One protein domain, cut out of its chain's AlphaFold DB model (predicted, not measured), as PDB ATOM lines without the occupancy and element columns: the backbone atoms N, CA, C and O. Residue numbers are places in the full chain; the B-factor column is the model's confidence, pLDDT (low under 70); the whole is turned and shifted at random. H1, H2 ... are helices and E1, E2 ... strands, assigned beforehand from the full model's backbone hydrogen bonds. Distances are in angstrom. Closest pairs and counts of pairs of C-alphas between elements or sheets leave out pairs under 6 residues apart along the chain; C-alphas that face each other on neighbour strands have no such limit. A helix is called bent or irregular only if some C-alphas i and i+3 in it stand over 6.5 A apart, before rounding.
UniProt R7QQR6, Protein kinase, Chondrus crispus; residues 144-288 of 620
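What this domain is: This is residues 144 to 288 of the 620 residues of the protein "Protein kinase" of Chondrus crispus (UniProt R7QQR6). One twisted sheet of eight strands folds back on itself at the bent strand E2 into two leaves that are only partly face to face, E4 E3 and E1 E7 E6 E5 E8, and the longest helix, H3, packs on the larger leaf, mainly on E5 and E6. H2 crosses H3 beside the end of E2, H1 packs on H2 on the outside, and the small H4 meets one end of H3. The 145 printed residues hold four named helices and eight named strands, in the order H1 H2 E1 E2 E3 E4 E5 E6 E7 H3 E8 H4; the sheet, E4 E3 E2 E1 E7 E6 E5 E8, is mixed and the class is mixed. The whole is compact, with a radius of gyration of the C-alphas of 14.5 A and spans of 41 by 39 by 27 A.

Where its parts are: The strands are E1, residues 180 to 187, 21.6 A; E2, 190 to 198, 24.0 A; E3, 204 to 208; E4, 215 to 220; E5, 224 to 230, 17.4 A; E6, 233 to 238; E7, 243 to 248; and E8, 270 to 272. The helices are H1, residues 154 to 160; H2, 169 to 178, 14.8 A; H3, 251 to 264, 20.1 A; and H4, 282 to 285. C-alpha 180 is at (-3.908, -33.104, -8.802), C-alpha 251 at (-1.074, -30.185, 3.595) and C-alpha 285 at (17.722, -16.198, -6.995).

How they stand to each other: E1 E2 E3 E4 and E5 E6 E7 are meanders, each strand the antiparallel neighbour of the one before. E2 bends by 61 degrees at residue 193 and is the hinge of the folded sheet; it pairs with E1 over residues 190 to 196, N 182 to O 194 at 2.9 A, and with E3 over 196 to 198, N 206 to O 197 at 2.8 A. E1 and E7 are antiparallel, N 183 to O 247 at 2.9 A. E5 and the edge strand E8 are parallel, N 227 to O 270 at 2.9 A. E7, H3 and E8 form a split strand-helix-strand unit, two strands running the same way with E6 and E5 between them, its crossover right-handed. H3 is on the sheet; its closest C-alphas to E6 are Ala 254 and Val 234, 6.2 A. H2 touches H3 at Val 169 and Ala 260, 5.0 A, a steep tilt of 68 degrees, only just short of about perpendicular. H1 touches H2 at Leu 156 and Val 175, 6.5 A. H3, with residues 262 to 263 alone, only just touches H4, with 3 pairs of C-alphas within 8 A, the closest Cys 263 and Arg 284, 5.1 A. Every O i to N i+4 pair is within hydrogen-bond range in H1, 5 of 6 in H2 and 8 of 10 in H3; H4 is too short for one.

The domain as a whole: The C-alphas farthest apart, Lys 211 and Lys 282, are 41.3 A apart. The printed part has no cut and no long link. Mean pLDDT of the printed part is 81.3; residues 144 to 161, 188 and 210 to 216 are under 70.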
ATOM      1  N   SER A 144     -12.177 -36.183  -6.370       49.25
ATOM      2  CA  SER A 144     -11.723 -37.574  -6.531       49.25
ATOM      3  C   SER A 144     -12.362 -38.241  -7.759       49.25
ATOM      4  O   SER A 144     -11.691 -38.913  -8.528       49.25
ATOM      5  N   THR A 145     -13.631 -37.940  -8.056       46.38
ATOM      6  CA  THR A 145     -14.346 -38.464  -9.236       46.38
ATOM      7  C   THR A 145     -13.944 -37.804 -10.561       46.38
ATOM      8  O   THR A 145     -14.475 -38.158 -11.610       46.38
ATOM      9  N   LEU A 146     -12.983 -36.869 -10.550       46.44
ATOM     10  CA  LEU A 146     -12.234 -36.461 -11.747       46.44
ATOM     11  C   LEU A 146     -11.082 -37.443 -12.068       46.44
ATOM     12  O   LEU A 146     -10.344 -37.211 -13.032       46.44
ATOM     13  N   PHE A 147     -10.877 -38.478 -11.244       41.91
ATOM     14  CA  PHE A 147      -9.782 -39.458 -11.262       41.91
ATOM     15  C   PHE A 147     -10.368 -40.872 -11.373       41.91
ATOM     16  O   PHE A 147     -10.191 -41.714 -10.501       41.91
ATOM     17  N   ASP A 148     -11.064 -41.155 -12.477       37.34
ATOM     18  CA  ASP A 148     -11.291 -42.547 -12.868       37.34
ATOM     19  C   ASP A 148      -9.971 -43.101 -13.443       37.34
ATOM     20  O   ASP A 148      -9.516 -42.646 -14.495       37.34
ATOM     21  N   VAL A 149      -9.382 -44.071 -12.731       33.28
ATOM     22  CA  VAL A 149      -8.140 -44.824 -13.018       33.28
ATOM     23  C   VAL A 149      -6.838 -44.006 -12.969       33.28
ATOM     24  O   VAL A 149      -6.441 -43.355 -13.940       33.28
ATOM     25  N   ASP A 150      -6.106 -44.126 -11.864       33.81
ATOM     26  CA  ASP A 150      -4.688 -43.771 -11.805       33.81
ATOM     27  C   ASP A 150      -3.847 -44.904 -12.415       33.81
ATOM     28  O   ASP A 150      -3.678 -45.971 -11.831       33.81
ATOM     29  N   ILE A 151      -3.323 -44.668 -13.622       33.84
ATOM     30  CA  ILE A 151      -2.162 -45.402 -14.134       33.84
ATOM     31  C   ILE A 151      -0.952 -44.570 -13.718       33.84
ATOM     32  O   ILE A 151      -0.456 -43.737 -14.478       33.84
ATOM     33  N   GLU A 152      -0.540 -44.738 -12.463       46.16
ATOM     34  CA  GLU A 152       0.669 -44.114 -11.933       46.16
ATOM     35  C   GLU A 152       1.885 -44.640 -12.696       46.16
ATOM     36  O   GLU A 152       2.200 -45.830 -12.673       46.16
ATOM     37  N   ALA A 153       2.607 -43.743 -13.367       47.50
ATOM     38  CA  ALA A 153       3.942 -44.075 -13.833       47.50
ATOM     39  C   ALA A 153       4.824 -44.373 -12.606       47.50
ATOM     40  O   ALA A 153       4.930 -43.523 -11.724       47.50
ATOM     41  N   GLU A 154       5.506 -45.528 -12.583       45.78
ATOM     42  CA  GLU A 154       6.429 -45.980 -11.510       45.78
ATOM     43  C   GLU A 154       7.362 -44.851 -11.012       45.78
ATOM     44  O   GLU A 154       7.661 -44.724  -9.824       45.78
ATOM     45  N   LEU A 155       7.777 -43.974 -11.931       51.78
ATOM     46  CA  LEU A 155       8.608 -42.804 -11.667       51.78
ATOM     47  C   LEU A 155       7.916 -41.731 -10.803       51.78
ATOM     48  O   LEU A 155       8.539 -41.196  -9.892       51.78
ATOM     49  N   LEU A 156       6.645 -41.420 -11.074       55.97
ATOM     50  CA  LEU A 156       5.848 -40.503 -10.253       55.97
ATOM     51  C   LEU A 156       5.533 -41.130  -8.895       55.97
ATOM     52  O   LEU A 156       5.670 -40.445  -7.892       55.97
ATOM     53  N   GLN A 157       5.229 -42.429  -8.845       58.97
ATOM     54  CA  GLN A 157       4.985 -43.156  -7.594       58.97
ATOM     55  C   GLN A 157       6.229 -43.165  -6.678       58.97
ATOM     56  O   GLN A 157       6.132 -42.948  -5.467       58.97
ATOM     57  N   THR A 158       7.425 -43.312  -7.260       56.69
ATOM     58  CA  THR A 158       8.712 -43.197  -6.540       56.69
ATOM     59  C   THR A 158       8.947 -41.781  -6.001       56.69
ATOM     60  O   THR A 158       9.570 -41.612  -4.960       56.69
ATOM     61  N   VAL A 159       8.454 -40.746  -6.688       60.41
ATOM     62  CA  VAL A 159       8.600 -39.345  -6.259       60.41
ATOM     63  C   VAL A 159       7.525 -38.954  -5.234       60.41
ATOM     64  O   VAL A 159       7.833 -38.263  -4.271       60.41
ATOM     65  N   GLN A 160       6.291 -39.434  -5.392       62.91
ATOM     66  CA  GLN A 160       5.149 -39.186  -4.499       62.91
ATOM     67  C   GLN A 160       5.239 -39.931  -3.159       62.91
ATOM     68  O   GLN A 160       4.558 -39.551  -2.211       62.91
ATOM     69  N   SER A 161       6.064 -40.978  -3.064       68.81
ATOM     70  CA  SER A 161       6.340 -41.689  -1.806       68.81
ATOM     71  C   SER A 161       7.467 -41.064  -0.970       68.81
ATOM     72  O   SER A 161       7.653 -41.461   0.181       68.81
ATOM     73  N   LYS A 162       8.199 -40.071  -1.502       74.94
ATOM     74  CA  LYS A 162       9.199 -39.306  -0.741       74.94
ATOM     75  C   LYS A 162       8.512 -38.246   0.132       74.94
ATOM     76  O   LYS A 162       7.645 -37.535  -0.375       74.94
ATOM     77  N   PRO A 163       8.928 -38.053   1.397       84.06
ATOM     78  CA  PRO A 163       8.472 -36.920   2.197       84.06
ATOM     79  C   PRO A 163       8.833 -35.590   1.524       84.06
ATOM     80  O   PRO A 163       9.956 -35.424   1.043       84.06
ATOM     81  N   LEU A 164       7.948 -34.590   1.579       84.12
ATOM     82  CA  LEU A 164       8.160 -33.265   0.960       84.12
ATOM     83  C   LEU A 164       9.511 -32.596   1.297       84.12
ATOM     84  O   LEU A 164      10.027 -31.804   0.508       84.12
ATOM     85  N   ALA A 165      10.080 -32.883   2.470       82.25
ATOM     86  CA  ALA A 165      11.373 -32.342   2.892       82.25
ATOM     87  C   ALA A 165      12.557 -32.844   2.040       82.25
ATOM     88  O   ALA A 165      13.552 -32.131   1.913       82.25
ATOM     89  N   GLU A 166      12.440 -34.041   1.461       84.06
ATOM     90  CA  GLU A 166      13.465 -34.702   0.642       84.06
ATOM     91  C   GLU A 166      13.285 -34.426  -0.859       84.06
ATOM     92  O   GLU A 166      14.228 -34.587  -1.629       84.06
ATOM     93  N   MET A 167      12.099 -33.972  -1.277       85.12
ATOM     94  CA  MET A 167      11.799 -33.683  -2.680       85.12
ATOM     95  C   MET A 167      12.551 -32.449  -3.192       85.12
ATOM     96  O   MET A 167      12.532 -31.378  -2.563       85.12
ATOM     97  N   SER A 168      13.134 -32.549  -4.387       87.94
ATOM     98  CA  SER A 168      13.661 -31.381  -5.102       87.94
ATOM     99  C   SER A 168      12.540 -30.494  -5.663       87.94
ATOM    100  O   SER A 168      11.364 -30.876  -5.704       87.94
ATOM    101  N   VAL A 169      12.882 -29.274  -6.086       88.94
ATOM    102  CA  VAL A 169      11.914 -28.362  -6.719       88.94
ATOM    103  C   VAL A 169      11.498 -28.934  -8.080       88.94
ATOM    104  O   VAL A 169      10.308 -28.970  -8.389       88.94
ATOM    105  N   PHE A 170      12.445 -29.495  -8.833       88.38
ATOM    106  CA  PHE A 170      12.224 -30.213 -10.088       88.38
ATOM    107  C   PHE A 170      11.329 -31.456  -9.933       88.38
ATOM    108  O   PHE A 170      10.408 -31.651 -10.728       88.38
ATOM    109  N   GLU A 171      11.538 -32.273  -8.894       86.19
ATOM    110  CA  GLU A 171      10.666 -33.412  -8.563       86.19
ATOM    111  C   GLU A 171       9.232 -32.947  -8.255       86.19
ATOM    112  O   GLU A 171       8.272 -33.532  -8.762       86.19
ATOM    113  N   CYS A 172       9.068 -31.847  -7.510       88.75
ATOM    114  CA  CYS A 172       7.751 -31.243  -7.292       88.75
ATOM    115  C   CYS A 172       7.121 -30.766  -8.615       88.75
ATOM    116  O   CYS A 172       5.946 -31.039  -8.858       88.75
ATOM    117  N   CYS A 173       7.877 -30.102  -9.495       87.81
ATOM    118  CA  CYS A 173       7.396 -29.662 -10.811       87.81
ATOM    119  C   CYS A 173       6.895 -30.835 -11.673       87.81
ATOM    120  O   CYS A 173       5.820 -30.727 -12.262       87.81
ATOM    121  N   ALA A 174       7.605 -31.968 -11.681       81.50
ATOM    122  CA  ALA A 174       7.183 -33.178 -12.391       81.50
ATOM    123  C   ALA A 174       5.825 -33.707 -11.885       81.50
ATOM    124  O   ALA A 174       4.927 -33.985 -12.683       81.50
ATOM    125  N   VAL A 175       5.632 -33.781 -10.560       81.69
ATOM    126  CA  VAL A 175       4.349 -34.187  -9.945       81.69
ATOM    127  C   VAL A 175       3.232 -33.190 -10.270       81.69
ATOM    128  O   VAL A 175       2.113 -33.580 -10.610       81.69
ATOM    129  N   LEU A 176       3.530 -31.891 -10.225       86.19
ATOM    130  CA  LEU A 176       2.585 -30.820 -10.539       86.19
ATOM    131  C   LEU A 176       2.067 -30.869 -11.988       86.19
ATOM    132  O   LEU A 176       0.931 -30.454 -12.233       86.19
ATOM    133  N   GLN A 177       2.855 -31.369 -12.944       83.50
ATOM    134  CA  GLN A 177       2.425 -31.531 -14.338       83.50
ATOM    135  C   GLN A 177       1.499 -32.739 -14.563       83.50
ATOM    136  O   GLN A 177       0.686 -32.710 -15.485       83.50
ATOM    137  N   ALA A 178       1.534 -33.764 -13.701       75.69
ATOM    138  CA  ALA A 178       0.568 -34.873 -13.742       75.69
ATOM    139  C   ALA A 178      -0.858 -34.438 -13.328       75.69
ATOM    140  O   ALA A 178      -1.856 -34.995 -13.795       75.69
ATOM    141  N   GLY A 179      -0.943 -33.387 -12.505       80.44
ATOM    142  CA  GLY A 179      -2.153 -32.630 -12.194       80.44
ATOM    143  C   GLY A 179      -3.073 -33.265 -11.147       80.44
ATOM    144  O   GLY A 179      -3.674 -34.315 -11.377       80.44
ATOM    145  N   VAL A 180      -3.272 -32.572 -10.025       81.62
ATOM    146  CA  VAL A 180      -3.908 -33.104  -8.802       81.62
ATOM    147  C   VAL A 180      -5.350 -32.597  -8.595       81.62
ATOM    148  O   VAL A 180      -5.756 -31.622  -9.247       81.62
ATOM    149  N   PRO A 181      -6.156 -33.232  -7.714       82.81
ATOM    150  CA  PRO A 181      -7.480 -32.739  -7.364       82.81
ATOM    151  C   PRO A 181      -7.347 -31.515  -6.456       82.81
ATOM    152  O   PRO A 181      -6.550 -31.501  -5.522       82.81
ATOM    153  N   ALA A 182      -8.164 -30.489  -6.682       87.69
ATOM    154  CA  ALA A 182      -8.280 -29.374  -5.751       87.69
ATOM    155  C   ALA A 182      -9.672 -28.740  -5.800       87.69
ATOM    156  O   ALA A 182     -10.395 -28.803  -6.795       87.69
ATOM    157  N   TYR A 183     -10.035 -28.034  -4.738       89.81
ATOM    158  CA  TYR A 183     -11.216 -27.182  -4.709       89.81
ATOM    159  C   TYR A 183     -10.820 -25.720  -4.949       89.81
ATOM    160  O   TYR A 183     -10.167 -25.101  -4.107       89.81
ATOM    161  N   LYS A 184     -11.269 -25.116  -6.060       90.38
ATOM    162  CA  LYS A 184     -11.142 -23.663  -6.274       90.38
ATOM    163  C   LYS A 184     -12.247 -22.932  -5.510       90.38
ATOM    164  O   LYS A 184     -13.439 -23.159  -5.734       90.38
ATOM    165  N   LYS A 185     -11.850 -22.033  -4.613       89.25
ATOM    166  CA  LYS A 185     -12.735 -21.171  -3.811       89.25
ATOM    167  C   LYS A 185     -13.399 -20.127  -4.722       89.25
ATOM    168  O   LYS A 185     -12.710 -19.428  -5.457       89.25
ATOM    169  N   LYS A 186     -14.732 -20.034  -4.683       80.75
ATOM    170  CA  LYS A 186     -15.552 -19.109  -5.497       80.75
ATOM    171  C   LYS A 186     -15.992 -17.878  -4.702       80.75
ATOM    172  O   LYS A 186     -15.921 -16.758  -5.188       80.75
ATOM    173  N   SER A 187     -16.481 -18.093  -3.482       74.06
ATOM    174  CA  SER A 187     -16.937 -17.050  -2.553       74.06
ATOM    175  C   SER A 187     -16.833 -17.565  -1.115       74.06
ATOM    176  O   SER A 187     -16.393 -18.694  -0.895       74.06
ATOM    177  N   PHE A 188     -17.278 -16.788  -0.120       68.69
ATOM    178  CA  PHE A 188     -17.371 -17.281   1.260       68.69
ATOM    179  C   PHE A 188     -18.159 -18.606   1.304       68.69
ATOM    180  O   PHE A 188     -19.297 -18.665   0.838       68.69
ATOM    181  N   ARG A 189     -17.500 -19.668   1.790       70.00
ATOM    182  CA  ARG A 189     -17.960 -21.072   1.867       70.00
ATOM    183  C   ARG A 189     -18.300 -21.807   0.557       70.00
ATOM    184  O   ARG A 189     -18.549 -23.001   0.641       70.00
ATOM    185  N   ARG A 190     -18.259 -21.177  -0.627       80.44
ATOM    186  CA  ARG A 190     -18.506 -21.873  -1.909       80.44
ATOM    187  C   ARG A 190     -17.217 -22.266  -2.612       80.44
ATOM    188  O   ARG A 190     -16.355 -21.424  -2.865       80.44
ATOM    189  N   PHE A 191     -17.157 -23.526  -3.017       83.75
ATOM    190  CA  PHE A 191     -16.046 -24.142  -3.736       83.75
ATOM    191  C   PHE A 191     -16.545 -24.790  -5.030       83.75
ATOM    192  O   PHE A 191     -17.749 -24.987  -5.208       83.75
ATOM    193  N   GLY A 192     -15.637 -25.102  -5.951       83.25
ATOM    194  CA  GLY A 192     -15.897 -26.018  -7.060       83.25
ATOM    195  C   GLY A 192     -14.705 -26.933  -7.282       83.25
ATOM    196  O   GLY A 192     -13.565 -26.468  -7.223       83.25
ATOM    197  N   ALA A 193     -14.977 -28.212  -7.527       84.25
ATOM    198  CA  ALA A 193     -13.958 -29.204  -7.835       84.25
ATOM    199  C   ALA A 193     -13.229 -28.867  -9.133       84.25
ATOM    200  O   ALA A 193     -13.838 -28.419 -10.107       84.25
ATOM    201  N   ARG A 194     -11.914 -29.035  -9.127       84.62
ATOM    202  CA  ARG A 194     -11.009 -28.742 -10.230       84.62
ATOM    203  C   ARG A 194      -9.918 -29.795 -10.252       84.62
ATOM    204  O   ARG A 194      -9.505 -30.287  -9.206       84.62
ATOM    205  N   ARG A 195      -9.398 -30.063 -11.440       84.06
ATOM    206  CA  ARG A 195      -8.037 -30.566 -11.580       84.06
ATOM    207  C   ARG A 195      -7.127 -29.371 -11.827       84.06
ATOM    208  O   ARG A 195      -7.525 -28.466 -12.561       84.06
ATOM    209  N   VAL A 196      -5.958 -29.356 -11.200       88.81
ATOM    210  CA  VAL A 196      -4.982 -28.258 -11.267       88.81
ATOM    211  C   VAL A 196      -3.630 -28.832 -11.674       88.81
ATOM    212  O   VAL A 196      -3.237 -29.860 -11.131       88.81
ATOM    213  N   TRP A 197      -2.935 -28.195 -12.617       90.44
ATOM    214  CA  TRP A 197      -1.617 -28.628 -13.092       90.44
ATOM    215  C   TRP A 197      -0.717 -27.441 -13.461       90.44
ATOM    216  O   TRP A 197      -1.192 -26.321 -13.667       90.44
ATOM    217  N   LEU A 198       0.589 -27.687 -13.492       90.06
ATOM    218  CA  LEU A 198       1.606 -26.774 -14.022       90.06
ATOM    219  C   LEU A 198       1.707 -26.965 -15.548       90.06
ATOM    220  O   LEU A 198       1.536 -28.087 -16.025       90.06
ATOM    221  N   SER A 199       1.950 -25.907 -16.329       87.94
ATOM    222  CA  SER A 199       2.188 -26.048 -17.776       87.94
ATOM    223  C   SER A 199       3.436 -26.889 -18.057       87.94
ATOM    224  O   SER A 199       4.344 -26.890 -17.222       87.94
ATOM    225  N   PRO A 200       3.522 -27.554 -19.230       80.56
ATOM    226  CA  PRO A 200       4.744 -28.219 -19.681       80.56
ATOM    227  C   PRO A 200       5.978 -27.318 -19.561       80.56
ATOM    228  O   PRO A 200       6.995 -27.762 -19.042       80.56
ATOM    229  N   GLU A 201       5.854 -26.041 -19.929       83.44
ATOM    230  CA  GLU A 201       6.908 -25.015 -19.907       83.44
ATOM    231  C   GLU A 201       7.187 -24.433 -18.504       83.44
ATOM    232  O   GLU A 201       7.961 -23.488 -18.360       83.44
ATOM    233  N   CYS A 202       6.512 -24.932 -17.462       88.19
ATOM    234  CA  CYS A 202       6.595 -24.450 -16.079       88.19
ATOM    235  C   CYS A 202       6.290 -22.945 -15.879       88.19
ATOM    236  O   CYS A 202       6.625 -22.376 -14.843       88.19
ATOM    237  N   ASP A 203       5.612 -22.294 -16.833       88.88
ATOM    238  CA  ASP A 203       5.316 -20.851 -16.845       88.88
ATOM    239  C   ASP A 203       3.920 -20.478 -16.297       88.88
ATOM    240  O   ASP A 203       3.637 -19.295 -16.048       88.88
ATOM    241  N   ARG A 204       3.019 -21.459 -16.133       92.44
ATOM    242  CA  ARG A 204       1.592 -21.258 -15.834       92.44
ATOM    243  C   ARG A 204       1.023 -22.284 -14.869       92.44
ATOM    244  O   ARG A 204       1.249 -23.479 -14.986       92.44
ATOM    245  N   LEU A 205       0.149 -21.801 -13.996       93.81
ATOM    246  CA  LEU A 205      -0.764 -22.600 -13.185       93.81
ATOM    247  C   LEU A 205      -2.120 -22.693 -13.900       93.81
ATOM    248  O   LEU A 205      -2.761 -21.662 -14.110       93.81
ATOM    249  N   LEU A 206      -2.564 -23.897 -14.261       91.94
ATOM    250  CA  LEU A 206      -3.790 -24.156 -15.026       91.94
ATOM    251  C   LEU A 206      -4.805 -24.963 -14.215       91.94
ATOM    252  O   LEU A 206      -4.451 -25.661 -13.267       91.94
ATOM    253  N   TRP A 207      -6.079 -24.893 -14.608       89.81
ATOM    254  CA  TRP A 207      -7.124 -25.750 -14.046       89.81
ATOM    255  C   TRP A 207      -8.272 -26.038 -15.027       89.81
ATOM    256  O   TRP A 207      -8.533 -25.270 -15.958       89.81
ATOM    257  N   THR A 208      -9.003 -27.135 -14.798       83.06
ATOM    258  CA  THR A 208     -10.180 -27.511 -15.603       83.06
ATOM    259  C   THR A 208     -11.347 -26.544 -15.408       83.06
ATOM    260  O   THR A 208     -11.444 -25.819 -14.417       83.06
ATOM    261  N   SER A 209     -12.261 -26.488 -16.369       73.56
ATOM    262  CA  SER A 209     -13.472 -25.674 -16.264       73.56
ATOM    263  C   SER A 209     -14.515 -26.328 -15.340       73.56
ATOM    264  O   SER A 209     -14.205 -27.224 -14.562       73.56
ATOM    265  N   LYS A 210     -15.770 -25.858 -15.364       63.72
ATOM    266  CA  LYS A 210     -16.889 -26.638 -14.788       63.72
ATOM    267  C   LYS A 210     -17.253 -27.868 -15.641       63.72
ATOM    268  O   LYS A 210     -18.065 -28.673 -15.209       63.72
ATOM    269  N   LYS A 211     -16.717 -27.943 -16.859       56.06
ATOM    270  CA  LYS A 211     -16.864 -29.018 -17.838       56.06
ATOM    271  C   LYS A 211     -15.519 -29.735 -17.925       56.06
ATOM    272  O   LYS A 211     -14.489 -29.060 -18.047       56.06
ATOM    273  N   ASP A 212     -15.550 -31.056 -17.856       52.09
ATOM    274  CA  ASP A 212     -14.352 -31.891 -17.889       52.09
ATOM    275  C   ASP A 212     -13.665 -31.830 -19.268       52.09
ATOM    276  O   ASP A 212     -14.263 -31.389 -20.252       52.09
ATOM    277  N   GLY A 213     -12.366 -32.141 -19.322       51.16
ATOM    278  CA  GLY A 213     -11.532 -32.049 -20.534       51.16
ATOM    279  C   GLY A 213     -11.143 -30.628 -20.980       51.16
ATOM    280  O   GLY A 213     -10.113 -30.448 -21.624       51.16
ATOM    281  N   VAL A 214     -11.899 -29.588 -20.605       62.41
ATOM    282  CA  VAL A 214     -11.645 -28.200 -21.043       62.41
ATOM    283  C   VAL A 214     -10.842 -27.418 -20.001       62.41
ATOM    284  O   VAL A 214     -11.305 -27.217 -18.875       62.41
ATOM    285  N   THR A 215      -9.672 -26.899 -20.382       68.75
ATOM    286  CA  THR A 215      -8.906 -25.913 -19.594       68.75
ATOM    287  C   THR A 215      -9.722 -24.628 -19.436       68.75
ATOM    288  O   THR A 215     -10.156 -24.052 -20.429       68.75
ATOM    289  N   ALA A 216      -9.963 -24.167 -18.205       68.38
ATOM    290  CA  ALA A 216     -10.836 -23.010 -17.975       68.38
ATOM    291  C   ALA A 216     -10.140 -21.671 -18.205       68.38
ATOM    292  O   ALA A 216     -10.716 -20.756 -18.780       68.38
ATOM    293  N   ASP A 217      -8.971 -21.542 -17.583       77.19
ATOM    294  CA  ASP A 217      -8.289 -20.294 -17.259       77.19
ATOM    295  C   ASP A 217      -6.913 -20.667 -16.661       77.19
ATOM    296  O   ASP A 217      -6.673 -21.834 -16.327       77.19
ATOM    297  N   HIS A 218      -6.006 -19.701 -16.546       88.81
ATOM    298  CA  HIS A 218      -4.647 -19.912 -16.055       88.81
ATOM    299  C   HIS A 218      -4.088 -18.670 -15.349       88.81
ATOM    300  O   HIS A 218      -4.478 -17.539 -15.627       88.81
ATOM    301  N   ILE A 219      -3.103 -18.865 -14.473       91.56
ATOM    302  CA  ILE A 219      -2.226 -17.794 -13.984       91.56
ATOM    303  C   ILE A 219      -0.862 -17.959 -14.638       91.56
ATOM    304  O   ILE A 219      -0.233 -18.998 -14.478       91.56
ATOM    305  N   LYS A 220      -0.373 -16.915 -15.316       92.31
ATOM    306  CA  LYS A 220       1.047 -16.805 -15.679       92.31
ATOM    307  C   LYS A 220       1.854 -16.538 -14.410       92.31
ATOM    308  O   LYS A 220       1.601 -15.536 -13.739       92.31
ATOM    309  N   LEU A 221       2.817 -17.398 -14.089       92.00
ATOM    310  CA  LEU A 221       3.577 -17.329 -12.835       92.00
ATOM    311  C   LEU A 221       4.366 -16.020 -12.710       92.00
ATOM    312  O   LEU A 221       4.390 -15.414 -11.643       92.00
ATOM    313  N   GLN A 222       4.846 -15.487 -13.836       91.12
ATOM    314  CA  GLN A 222       5.496 -14.174 -13.938       91.12
ATOM    315  C   GLN A 222       4.621 -12.977 -13.506       91.12
ATOM    316  O   GLN A 222       5.142 -11.892 -13.266       91.12
ATOM    317  N   LYS A 223       3.292 -13.139 -13.385       93.44
ATOM    318  CA  LYS A 223       2.391 -12.101 -12.850       93.44
ATOM    319  C   LYS A 223       2.106 -12.244 -11.350       93.44
ATOM    320  O   LYS A 223       1.374 -11.421 -10.803       93.44
ATOM    321  N   VAL A 224       2.615 -13.273 -10.673       95.00
ATOM    322  CA  VAL A 224       2.345 -13.499  -9.244       95.00
ATOM    323  C   VAL A 224       3.062 -12.444  -8.403       95.00
ATOM    324  O   VAL A 224       4.278 -12.305  -8.450       95.00
ATOM    325  N   ALA A 225       2.294 -11.707  -7.603       94.94
ATOM    326  CA  ALA A 225       2.790 -10.691  -6.674       94.94
ATOM    327  C   ALA A 225       2.947 -11.234  -5.245       94.94
ATOM    328  O   ALA A 225       3.733 -10.716  -4.446       94.94
ATOM    329  N   LYS A 226       2.161 -12.255  -4.882       95.50
ATOM    330  CA  LYS A 226       2.180 -12.858  -3.548       95.50
ATOM    331  C   LYS A 226       1.573 -14.257  -3.563       95.50
ATOM    332  O   LYS A 226       0.544 -14.494  -4.186       95.50
ATOM    333  N   MET A 227       2.179 -15.161  -2.802       95.81
ATOM    334  CA  MET A 227       1.690 -16.519  -2.584       95.81
ATOM    335  C   MET A 227       1.639 -16.809  -1.082       95.81
ATOM    336  O   MET A 227       2.545 -16.443  -0.333       95.81
ATOM    337  N   LYS A 228       0.572 -17.455  -0.612       95.56
ATOM    338  CA  LYS A 228       0.453 -17.891   0.783       95.56
ATOM    339  C   LYS A 228      -0.101 -19.308   0.863       95.56
ATOM    340  O   LYS A 228      -1.208 -19.544   0.387       95.56
ATOM    341  N   CYS A 229       0.619 -20.173   1.568       95.50
ATOM    342  CA  CYS A 229       0.156 -21.467   2.053       95.50
ATOM    343  C   CYS A 229      -0.301 -21.361   3.515       95.50
ATOM    344  O   CYS A 229       0.350 -20.695   4.328       95.50
ATOM    345  N   ALA A 230      -1.415 -22.000   3.859       93.00
ATOM    346  CA  ALA A 230      -1.830 -22.237   5.238       93.00
ATOM    347  C   ALA A 230      -2.638 -23.538   5.316       93.00
ATOM    348  O   ALA A 230      -3.711 -23.622   4.719       93.00
ATOM    349  N   ASP A 231      -2.132 -24.516   6.075       90.62
ATOM    350  CA  ASP A 231      -2.676 -25.881   6.112       90.62
ATOM    351  C   ASP A 231      -2.815 -26.444   4.681       90.62
ATOM    352  O   ASP A 231      -1.800 -26.614   4.010       90.62
ATOM    353  N   ARG A 232      -4.038 -26.664   4.182       92.25
ATOM    354  CA  ARG A 232      -4.303 -27.179   2.823       92.25
ATOM    355  C   ARG A 232      -4.637 -26.094   1.793       92.25
ATOM    356  O   ARG A 232      -4.844 -26.417   0.624       92.25
ATOM    357  N   GLU A 233      -4.764 -24.824   2.200       94.38
ATOM    358  CA  GLU A 233      -5.138 -23.718   1.303       94.38
ATOM    359  C   GLU A 233      -3.898 -22.985   0.772       94.38
ATOM    360  O   GLU A 233      -3.160 -22.340   1.525       94.38
ATOM    361  N   VAL A 234      -3.719 -23.012  -0.551       96.00
ATOM    362  CA  VAL A 234      -2.762 -22.175  -1.284       96.00
ATOM    363  C   VAL A 234      -3.521 -21.039  -1.957       96.00
ATOM    364  O   VAL A 234      -4.443 -21.251  -2.743       96.00
ATOM    365  N   SER A 235      -3.123 -19.810  -1.656       95.56
ATOM    366  CA  SER A 235      -3.675 -18.594  -2.254       95.56
ATOM    367  C   SER A 235      -2.608 -17.864  -3.061       95.56
ATOM    368  O   SER A 235      -1.487 -17.674  -2.584       95.56
ATOM    369  N   VAL A 236      -2.968 -17.463  -4.278       95.62
ATOM    370  CA  VAL A 236      -2.085 -16.803  -5.248       95.62
ATOM    371  C   VAL A 236      -2.726 -15.479  -5.655       95.62
ATOM    372  O   VAL A 236      -3.852 -15.461  -6.154       95.62
ATOM    373  N   ASP A 237      -2.007 -14.388  -5.410       94.50
ATOM    374  CA  ASP A 237      -2.331 -13.013  -5.791       94.50
ATOM    375  C   ASP A 237      -1.485 -12.625  -7.012       94.50
ATOM    376  O   ASP A 237      -0.254 -12.696  -6.941       94.50
ATOM    377  N   VAL A 238      -2.105 -12.167  -8.102       93.38
ATOM    378  CA  VAL A 238      -1.382 -11.558  -9.236       93.38
ATOM    379  C   VAL A 238      -1.387 -10.029  -9.159       93.38
ATOM    380  O   VAL A 238      -2.247  -9.427  -8.516       93.38
ATOM    381  N   THR A 239      -0.426  -9.392  -9.830       86.69
ATOM    382  CA  THR A 239      -0.254  -7.926  -9.886       86.69
ATOM    383  C   THR A 239      -1.502  -7.174 -10.361       86.69
ATOM    384  O   THR A 239      -1.739  -6.051  -9.932       86.69
ATOM    385  N   GLU A 240      -2.334  -7.813 -11.184       82.12
ATOM    386  CA  GLU A 240      -3.576  -7.266 -11.753       82.12
ATOM    387  C   GLU A 240      -4.786  -7.362 -10.794       82.12
ATOM    388  O   GLU A 240      -5.932  -7.199 -11.204       82.12
ATOM    389  N   GLY A 241      -4.559  -7.653  -9.507       79.69
ATOM    390  CA  GLY A 241      -5.594  -7.665  -8.461       79.69
ATOM    391  C   GLY A 241      -6.462  -8.929  -8.408       79.69
ATOM    392  O   GLY A 241      -7.265  -9.083  -7.487       79.69
ATOM    393  N   TYR A 242      -6.292  -9.862  -9.347       88.00
ATOM    394  CA  TYR A 242      -6.940 -11.174  -9.312       88.00
ATOM    395  C   TYR A 242      -6.292 -12.084  -8.254       88.00
ATOM    396  O   TYR A 242      -5.069 -12.145  -8.108       88.00
ATOM    397  N   ARG A 243      -7.134 -12.813  -7.513       90.25
ATOM    398  CA  ARG A 243      -6.735 -13.829  -6.530       90.25
ATOM    399  C   ARG A 243      -7.408 -15.149  -6.867       90.25
ATOM    400  O   ARG A 243      -8.618 -15.182  -7.100       90.25
ATOM    401  N   ILE A 244      -6.668 -16.244  -6.735       92.31
ATOM    402  CA  ILE A 244      -7.255 -17.575  -6.554       92.31
ATOM    403  C   ILE A 244      -6.899 -18.143  -5.179       92.31
ATOM    404  O   ILE A 244      -5.854 -17.832  -4.612       92.31
ATOM    405  N   SER A 245      -7.779 -19.001  -4.670       93.94
ATOM    406  CA  SER A 245      -7.523 -19.881  -3.530       93.94
ATOM    407  C   SER A 245      -7.855 -21.305  -3.957       93.94
ATOM    408  O   SER A 245      -8.972 -21.567  -4.418       93.94
ATOM    409  N   LEU A 246      -6.890 -22.200  -3.794       93.88
ATOM    410  CA  LEU A 246      -6.976 -23.630  -4.057       93.88
ATOM    411  C   LEU A 246      -6.851 -24.371  -2.727       93.88
ATOM    412  O   LEU A 246      -5.977 -24.052  -1.925       93.88
ATOM    413  N   LEU A 247      -7.739 -25.328  -2.485       92.25
ATOM    414  CA  LEU A 247      -7.717 -26.200  -1.315       92.25
ATOM    415  C   LEU A 247      -7.412 -27.626  -1.787       92.25
ATOM    416  O   LEU A 247      -8.195 -28.189  -2.556       92.25
ATOM    417  N   PHE A 248      -6.274 -28.162  -1.357       89.94
ATOM    418  CA  PHE A 248      -5.762 -29.479  -1.748       89.94
ATOM    419  C   PHE A 248      -6.252 -30.597  -0.816       89.94
ATOM    420  O   PHE A 248      -6.852 -30.327   0.231       89.94
ATOM    421  N   GLY A 249      -6.018 -31.854  -1.200       83.81
ATOM    422  CA  GLY A 249      -6.430 -33.031  -0.442       83.81
ATOM    423  C   GLY A 249      -5.789 -33.069   0.942       83.81
ATOM    424  O   GLY A 249      -6.473 -33.320   1.935       83.81
ATOM    425  N   ASN A 250      -4.503 -32.725   1.039       86.69
ATOM    426  CA  ASN A 250      -3.730 -32.714   2.283       86.69
ATOM    427  C   ASN A 250      -2.695 -31.551   2.323       86.69
ATOM    428  O   ASN A 250      -2.533 -30.835   1.331       86.69
ATOM    429  N   PRO A 251      -2.031 -31.292   3.473       89.81
ATOM    430  CA  PRO A 251      -1.074 -30.185   3.595       89.81
ATOM    431  C   PRO A 251       0.247 -30.429   2.855       89.81
ATOM    432  O   PRO A 251       0.957 -29.476   2.545       89.81
ATOM    433  N   GLU A 252       0.582 -31.690   2.577       87.19
ATOM    434  CA  GLU A 252       1.804 -32.085   1.876       87.19
ATOM    435  C   GLU A 252       1.704 -31.773   0.380       87.19
ATOM    436  O   GLU A 252       2.598 -31.132  -0.165       87.19
ATOM    437  N   GLU A 253       0.558 -32.051  -0.250       87.19
ATOM    438  CA  GLU A 253       0.200 -31.556  -1.586       87.19
ATOM    439  C   GLU A 253       0.308 -30.030  -1.668       87.19
ATOM    440  O   GLU A 253       1.004 -29.496  -2.532       87.19
ATOM    441  N   ALA A 254      -0.336 -29.308  -0.742       91.12
ATOM    442  CA  ALA A 254      -0.245 -27.848  -0.681       91.12
ATOM    443  C   ALA A 254       1.212 -27.365  -0.516       91.12
ATOM    444  O   ALA A 254       1.590 -26.320  -1.052       91.12
ATOM    445  N   GLY A 255       2.036 -28.138   0.193       91.81
ATOM    446  CA  GLY A 255       3.470 -27.932   0.335       91.81
ATOM    447  C   GLY A 255       4.255 -28.154  -0.963       91.81
ATOM    448  O   GLY A 255       5.003 -27.255  -1.345       91.81
ATOM    449  N   MET A 256       4.041 -29.264  -1.681       91.25
ATOM    450  CA  MET A 256       4.648 -29.543  -2.998       91.25
ATOM    451  C   MET A 256       4.377 -28.401  -3.980       91.25
ATOM    452  O   MET A 256       5.300 -27.869  -4.600       91.25
ATOM    453  N   TRP A 257       3.118 -27.956  -4.053       92.56
ATOM    454  CA  TRP A 257       2.709 -26.826  -4.888       92.56
ATOM    455  C   TRP A 257       3.460 -25.542  -4.554       92.56
ATOM    456  O   TRP A 257       3.917 -24.828  -5.442       92.56
ATOM    457  N   VAL A 258       3.598 -25.232  -3.269       94.25
ATOM    458  CA  VAL A 258       4.213 -23.982  -2.810       94.25
ATOM    459  C   VAL A 258       5.731 -24.021  -2.939       94.25
ATOM    460  O   VAL A 258       6.313 -22.997  -3.283       94.25
ATOM    461  N   ARG A 259       6.357 -25.185  -2.731       93.31
ATOM    462  CA  ARG A 259       7.787 -25.426  -2.962       93.31
ATOM    463  C   ARG A 259       8.138 -25.182  -4.428       93.31
ATOM    464  O   ARG A 259       8.891 -24.249  -4.700       93.31
ATOM    465  N   ALA A 260       7.496 -25.906  -5.348       91.69
ATOM    466  CA  ALA A 260       7.664 -25.738  -6.794       91.69
ATOM    467  C   ALA A 260       7.433 -24.288  -7.248       91.69
ATOM    468  O   ALA A 260       8.322 -23.643  -7.803       91.69
ATOM    469  N   LEU A 261       6.251 -23.734  -6.960       92.81
ATOM    470  CA  LEU A 261       5.892 -22.402  -7.439       92.81
ATOM    471  C   LEU A 261       6.756 -21.288  -6.827       92.81
ATOM    472  O   LEU A 261       6.883 -20.239  -7.446       92.81
ATOM    473  N   SER A 262       7.367 -21.473  -5.648       92.56
ATOM    474  CA  SER A 262       8.153 -20.411  -4.994       92.56
ATOM    475  C   SER A 262       9.449 -20.034  -5.721       92.56
ATOM    476  O   SER A 262       9.912 -18.903  -5.544       92.56
ATOM    477  N   CYS A 263       9.979 -20.933  -6.558       90.56
ATOM    478  CA  CYS A 263      11.133 -20.688  -7.428       90.56
ATOM    479  C   CYS A 263      10.740 -20.315  -8.873       90.56
ATOM    480  O   CYS A 263      11.572 -19.821  -9.620       90.56
ATOM    481  N   LEU A 264       9.479 -20.535  -9.272       90.00
ATOM    482  CA  LEU A 264       8.976 -20.247 -10.628       90.00
ATOM    483  C   LEU A 264       8.250 -18.891 -10.751       90.00
ATOM    484  O   LEU A 264       7.906 -18.455 -11.852       90.00
ATOM    485  N   ILE A 265       7.977 -18.225  -9.626       91.81
ATOM    486  CA  ILE A 265       7.405 -16.869  -9.568       91.81
ATOM    487  C   ILE A 265       8.513 -15.817  -9.380       91.81
ATOM    488  O   ILE A 265       9.574 -16.151  -8.853       91.81
ATOM    489  N   PRO A 266       8.278 -14.538  -9.736       89.88
ATOM    490  CA  PRO A 266       9.284 -13.488  -9.596       89.88
ATOM    491  C   PRO A 266       9.824 -13.372  -8.167       89.88
ATOM    492  O   PRO A 266       9.060 -13.457  -7.204       89.88
ATOM    493  N   LEU A 267      11.125 -13.114  -8.017       87.44
ATOM    494  CA  LEU A 267      11.803 -13.062  -6.717       87.44
ATOM    495  C   LEU A 267      11.138 -12.081  -5.734       87.44
ATOM    496  O   LEU A 267      10.952 -12.398  -4.558       87.44
ATOM    497  N   GLN A 268      10.694 -10.923  -6.239       88.44
ATOM    498  CA  GLN A 268       9.981  -9.885  -5.489       88.44
ATOM    499  C   GLN A 268       8.576 -10.296  -5.002       88.44
ATOM    500  O   GLN A 268       7.948  -9.558  -4.233       88.44
ATOM    501  N   ALA A 269       8.050 -11.443  -5.444       91.31
ATOM    502  CA  ALA A 269       6.760 -11.950  -5.004       91.31
ATOM    503  C   ALA A 269       6.823 -12.389  -3.534       91.31
ATOM    504  O   ALA A 269       7.663 -13.188  -3.120       91.31
ATOM    505  N   ARG A 270       5.889 -11.897  -2.715       92.50
ATOM    506  CA  ARG A 270       5.882 -12.194  -1.275       92.50
ATOM    507  C   ARG A 270       5.357 -13.603  -1.017       92.50
ATOM    508  O   ARG A 270       4.147 -13.818  -1.103       92.50
ATOM    509  N   VAL A 271       6.228 -14.536  -0.639       93.50
ATOM    510  CA  VAL A 271       5.838 -15.905  -0.262       93.50
ATOM    511  C   VAL A 271       5.655 -16.024   1.255       93.50
ATOM    512  O   VAL A 271       6.424 -15.474   2.039       93.50
ATOM    513  N   ARG A 272       4.606 -16.727   1.698       94.25
ATOM    514  CA  ARG A 272       4.399 -17.126   3.102       94.25
ATOM    515  C   ARG A 272       3.990 -18.593   3.167       94.25
ATOM    516  O   ARG A 272       2.940 -18.946   2.637       94.25
ATOM    517  N   ALA A 273       4.775 -19.427   3.835       92.88
ATOM    518  CA  ALA A 273       4.547 -20.868   3.921       92.88
ATOM    519  C   ALA A 273       4.987 -21.426   5.288       92.88
ATOM    520  O   ALA A 273       5.663 -20.712   6.037       92.88
ATOM    521  N   PRO A 274       4.634 -22.680   5.625       90.00
ATOM    522  CA  PRO A 274       5.253 -23.401   6.735       90.00
ATOM    523  C   PRO A 274       6.782 -23.488   6.590       90.00
ATOM    524  O   PRO A 274       7.324 -23.483   5.481       90.00
ATOM    525  N   LYS A 275       7.487 -23.570   7.724       86.81
ATOM    526  CA  LYS A 275       8.956 -23.656   7.764       86.81
ATOM    527  C   LYS A 275       9.437 -24.917   7.031       86.81
ATOM    528  O   LYS A 275       8.913 -25.995   7.279       86.81
ATOM    529  N   GLY A 276      10.438 -24.773   6.158       84.56
ATOM    530  CA  GLY A 276      11.038 -25.872   5.386       84.56
ATOM    531  C   GLY A 276      10.390 -26.158   4.024       84.56
ATOM    532  O   GLY A 276      11.012 -26.817   3.199       84.56
ATOM    533  N   VAL A 277       9.189 -25.630   3.748       89.19
ATOM    534  CA  VAL A 277       8.513 -25.823   2.450       89.19
ATOM    535  C   VAL A 277       9.203 -25.026   1.341       89.19
ATOM    536  O   VAL A 277       9.571 -25.583   0.309       89.19
ATOM    537  N   VAL A 278       9.377 -23.721   1.567       89.50
ATOM    538  CA  VAL A 278       9.988 -22.784   0.613       89.50
ATOM    539  C   VAL A 278      11.514 -22.846   0.753       89.50
ATOM    540  O   VAL A 278      11.993 -22.735   1.888       89.50
ATOM    541  N   PRO A 279      12.271 -23.014  -0.348       85.31
ATOM    542  CA  PRO A 279      13.730 -22.952  -0.325       85.31
ATOM    543  C   PRO A 279      14.258 -21.589   0.169       85.31
ATOM    544  O   PRO A 279      13.563 -20.578   0.026       85.31
ATOM    545  N   PRO A 280      15.473 -21.536   0.747       83.62
ATOM    546  CA  PRO A 280      16.181 -20.288   1.043       83.62
ATOM    547  C   PRO A 280      16.202 -19.317  -0.145       83.62
ATOM    548  O   PRO A 280      16.306 -19.747  -1.287       83.62
ATOM    549  N   ASP A 281      16.173 -18.002   0.106       79.50
ATOM    550  CA  ASP A 281      16.110 -17.008  -0.981       79.50
ATOM    551  C   ASP A 281      17.304 -17.085  -1.949       79.50
ATOM    552  O   ASP A 281      17.115 -16.939  -3.152       79.50
ATOM    553  N   LYS A 282      18.499 -17.445  -1.461       75.62
ATOM    554  CA  LYS A 282      19.669 -17.718  -2.314       75.62
ATOM    555  C   LYS A 282      19.410 -18.844  -3.329       75.62
ATOM    556  O   LYS A 282      19.841 -18.753  -4.471       75.62
ATOM    557  N   ASP A 283      18.674 -19.875  -2.925       76.50
ATOM    558  CA  ASP A 283      18.334 -21.019  -3.780       76.50
ATOM    559  C   ASP A 283      17.151 -20.699  -4.719       76.50
ATOM    560  O   ASP A 283      16.793 -21.517  -5.566       76.50
ATOM    561  N   ARG A 284      16.535 -19.513  -4.573       83.38
ATOM    562  CA  ARG A 284      15.489 -18.963  -5.452       83.38
ATOM    563  C   ARG A 284      16.044 -17.961  -6.470       83.38
ATOM    564  O   ARG A 284      15.470 -17.848  -7.546       83.38
ATOM    565  N   GLU A 285      17.110 -17.228  -6.134       78.69
ATOM    566  CA  GLU A 285      17.722 -16.198  -6.995       78.69
ATOM    567  C   GLU A 285      18.301 -16.776  -8.292       78.69
ATOM    568  O   GLU A 285      17.955 -16.306  -9.374       78.69
ATOM    569  N   ASP A 286      19.107 -17.834  -8.180       71.38
ATOM    570  CA  ASP A 286      19.778 -18.493  -9.310       71.38
ATOM    571  C   ASP A 286      19.065 -19.793  -9.753       71.38
ATOM    572  O   ASP A 286      19.678 -20.672 -10.363       71.38
ATOM    573  N   TYR A 287      17.778 -19.974  -9.420       83.00
ATOM    574  CA  TYR A 287      17.093 -21.246  -9.677       83.00
ATOM    575  C   TYR A 287      16.883 -21.514 -11.173       83.00
ATOM    576  O   TYR A 287      16.157 -20.793 -11.861       83.00
ATOM    577  N   THR A 288      17.421 -22.637 -11.654       80.88
ATOM    578  CA  THR A 288      17.081 -23.203 -12.962       80.88
ATOM    579  C   THR A 288      16.690 -24.675 -12.815       80.88
ATOM    580  O   THR A 288      17.288 -25.423 -12.043       80.88
TER     581      THR A 288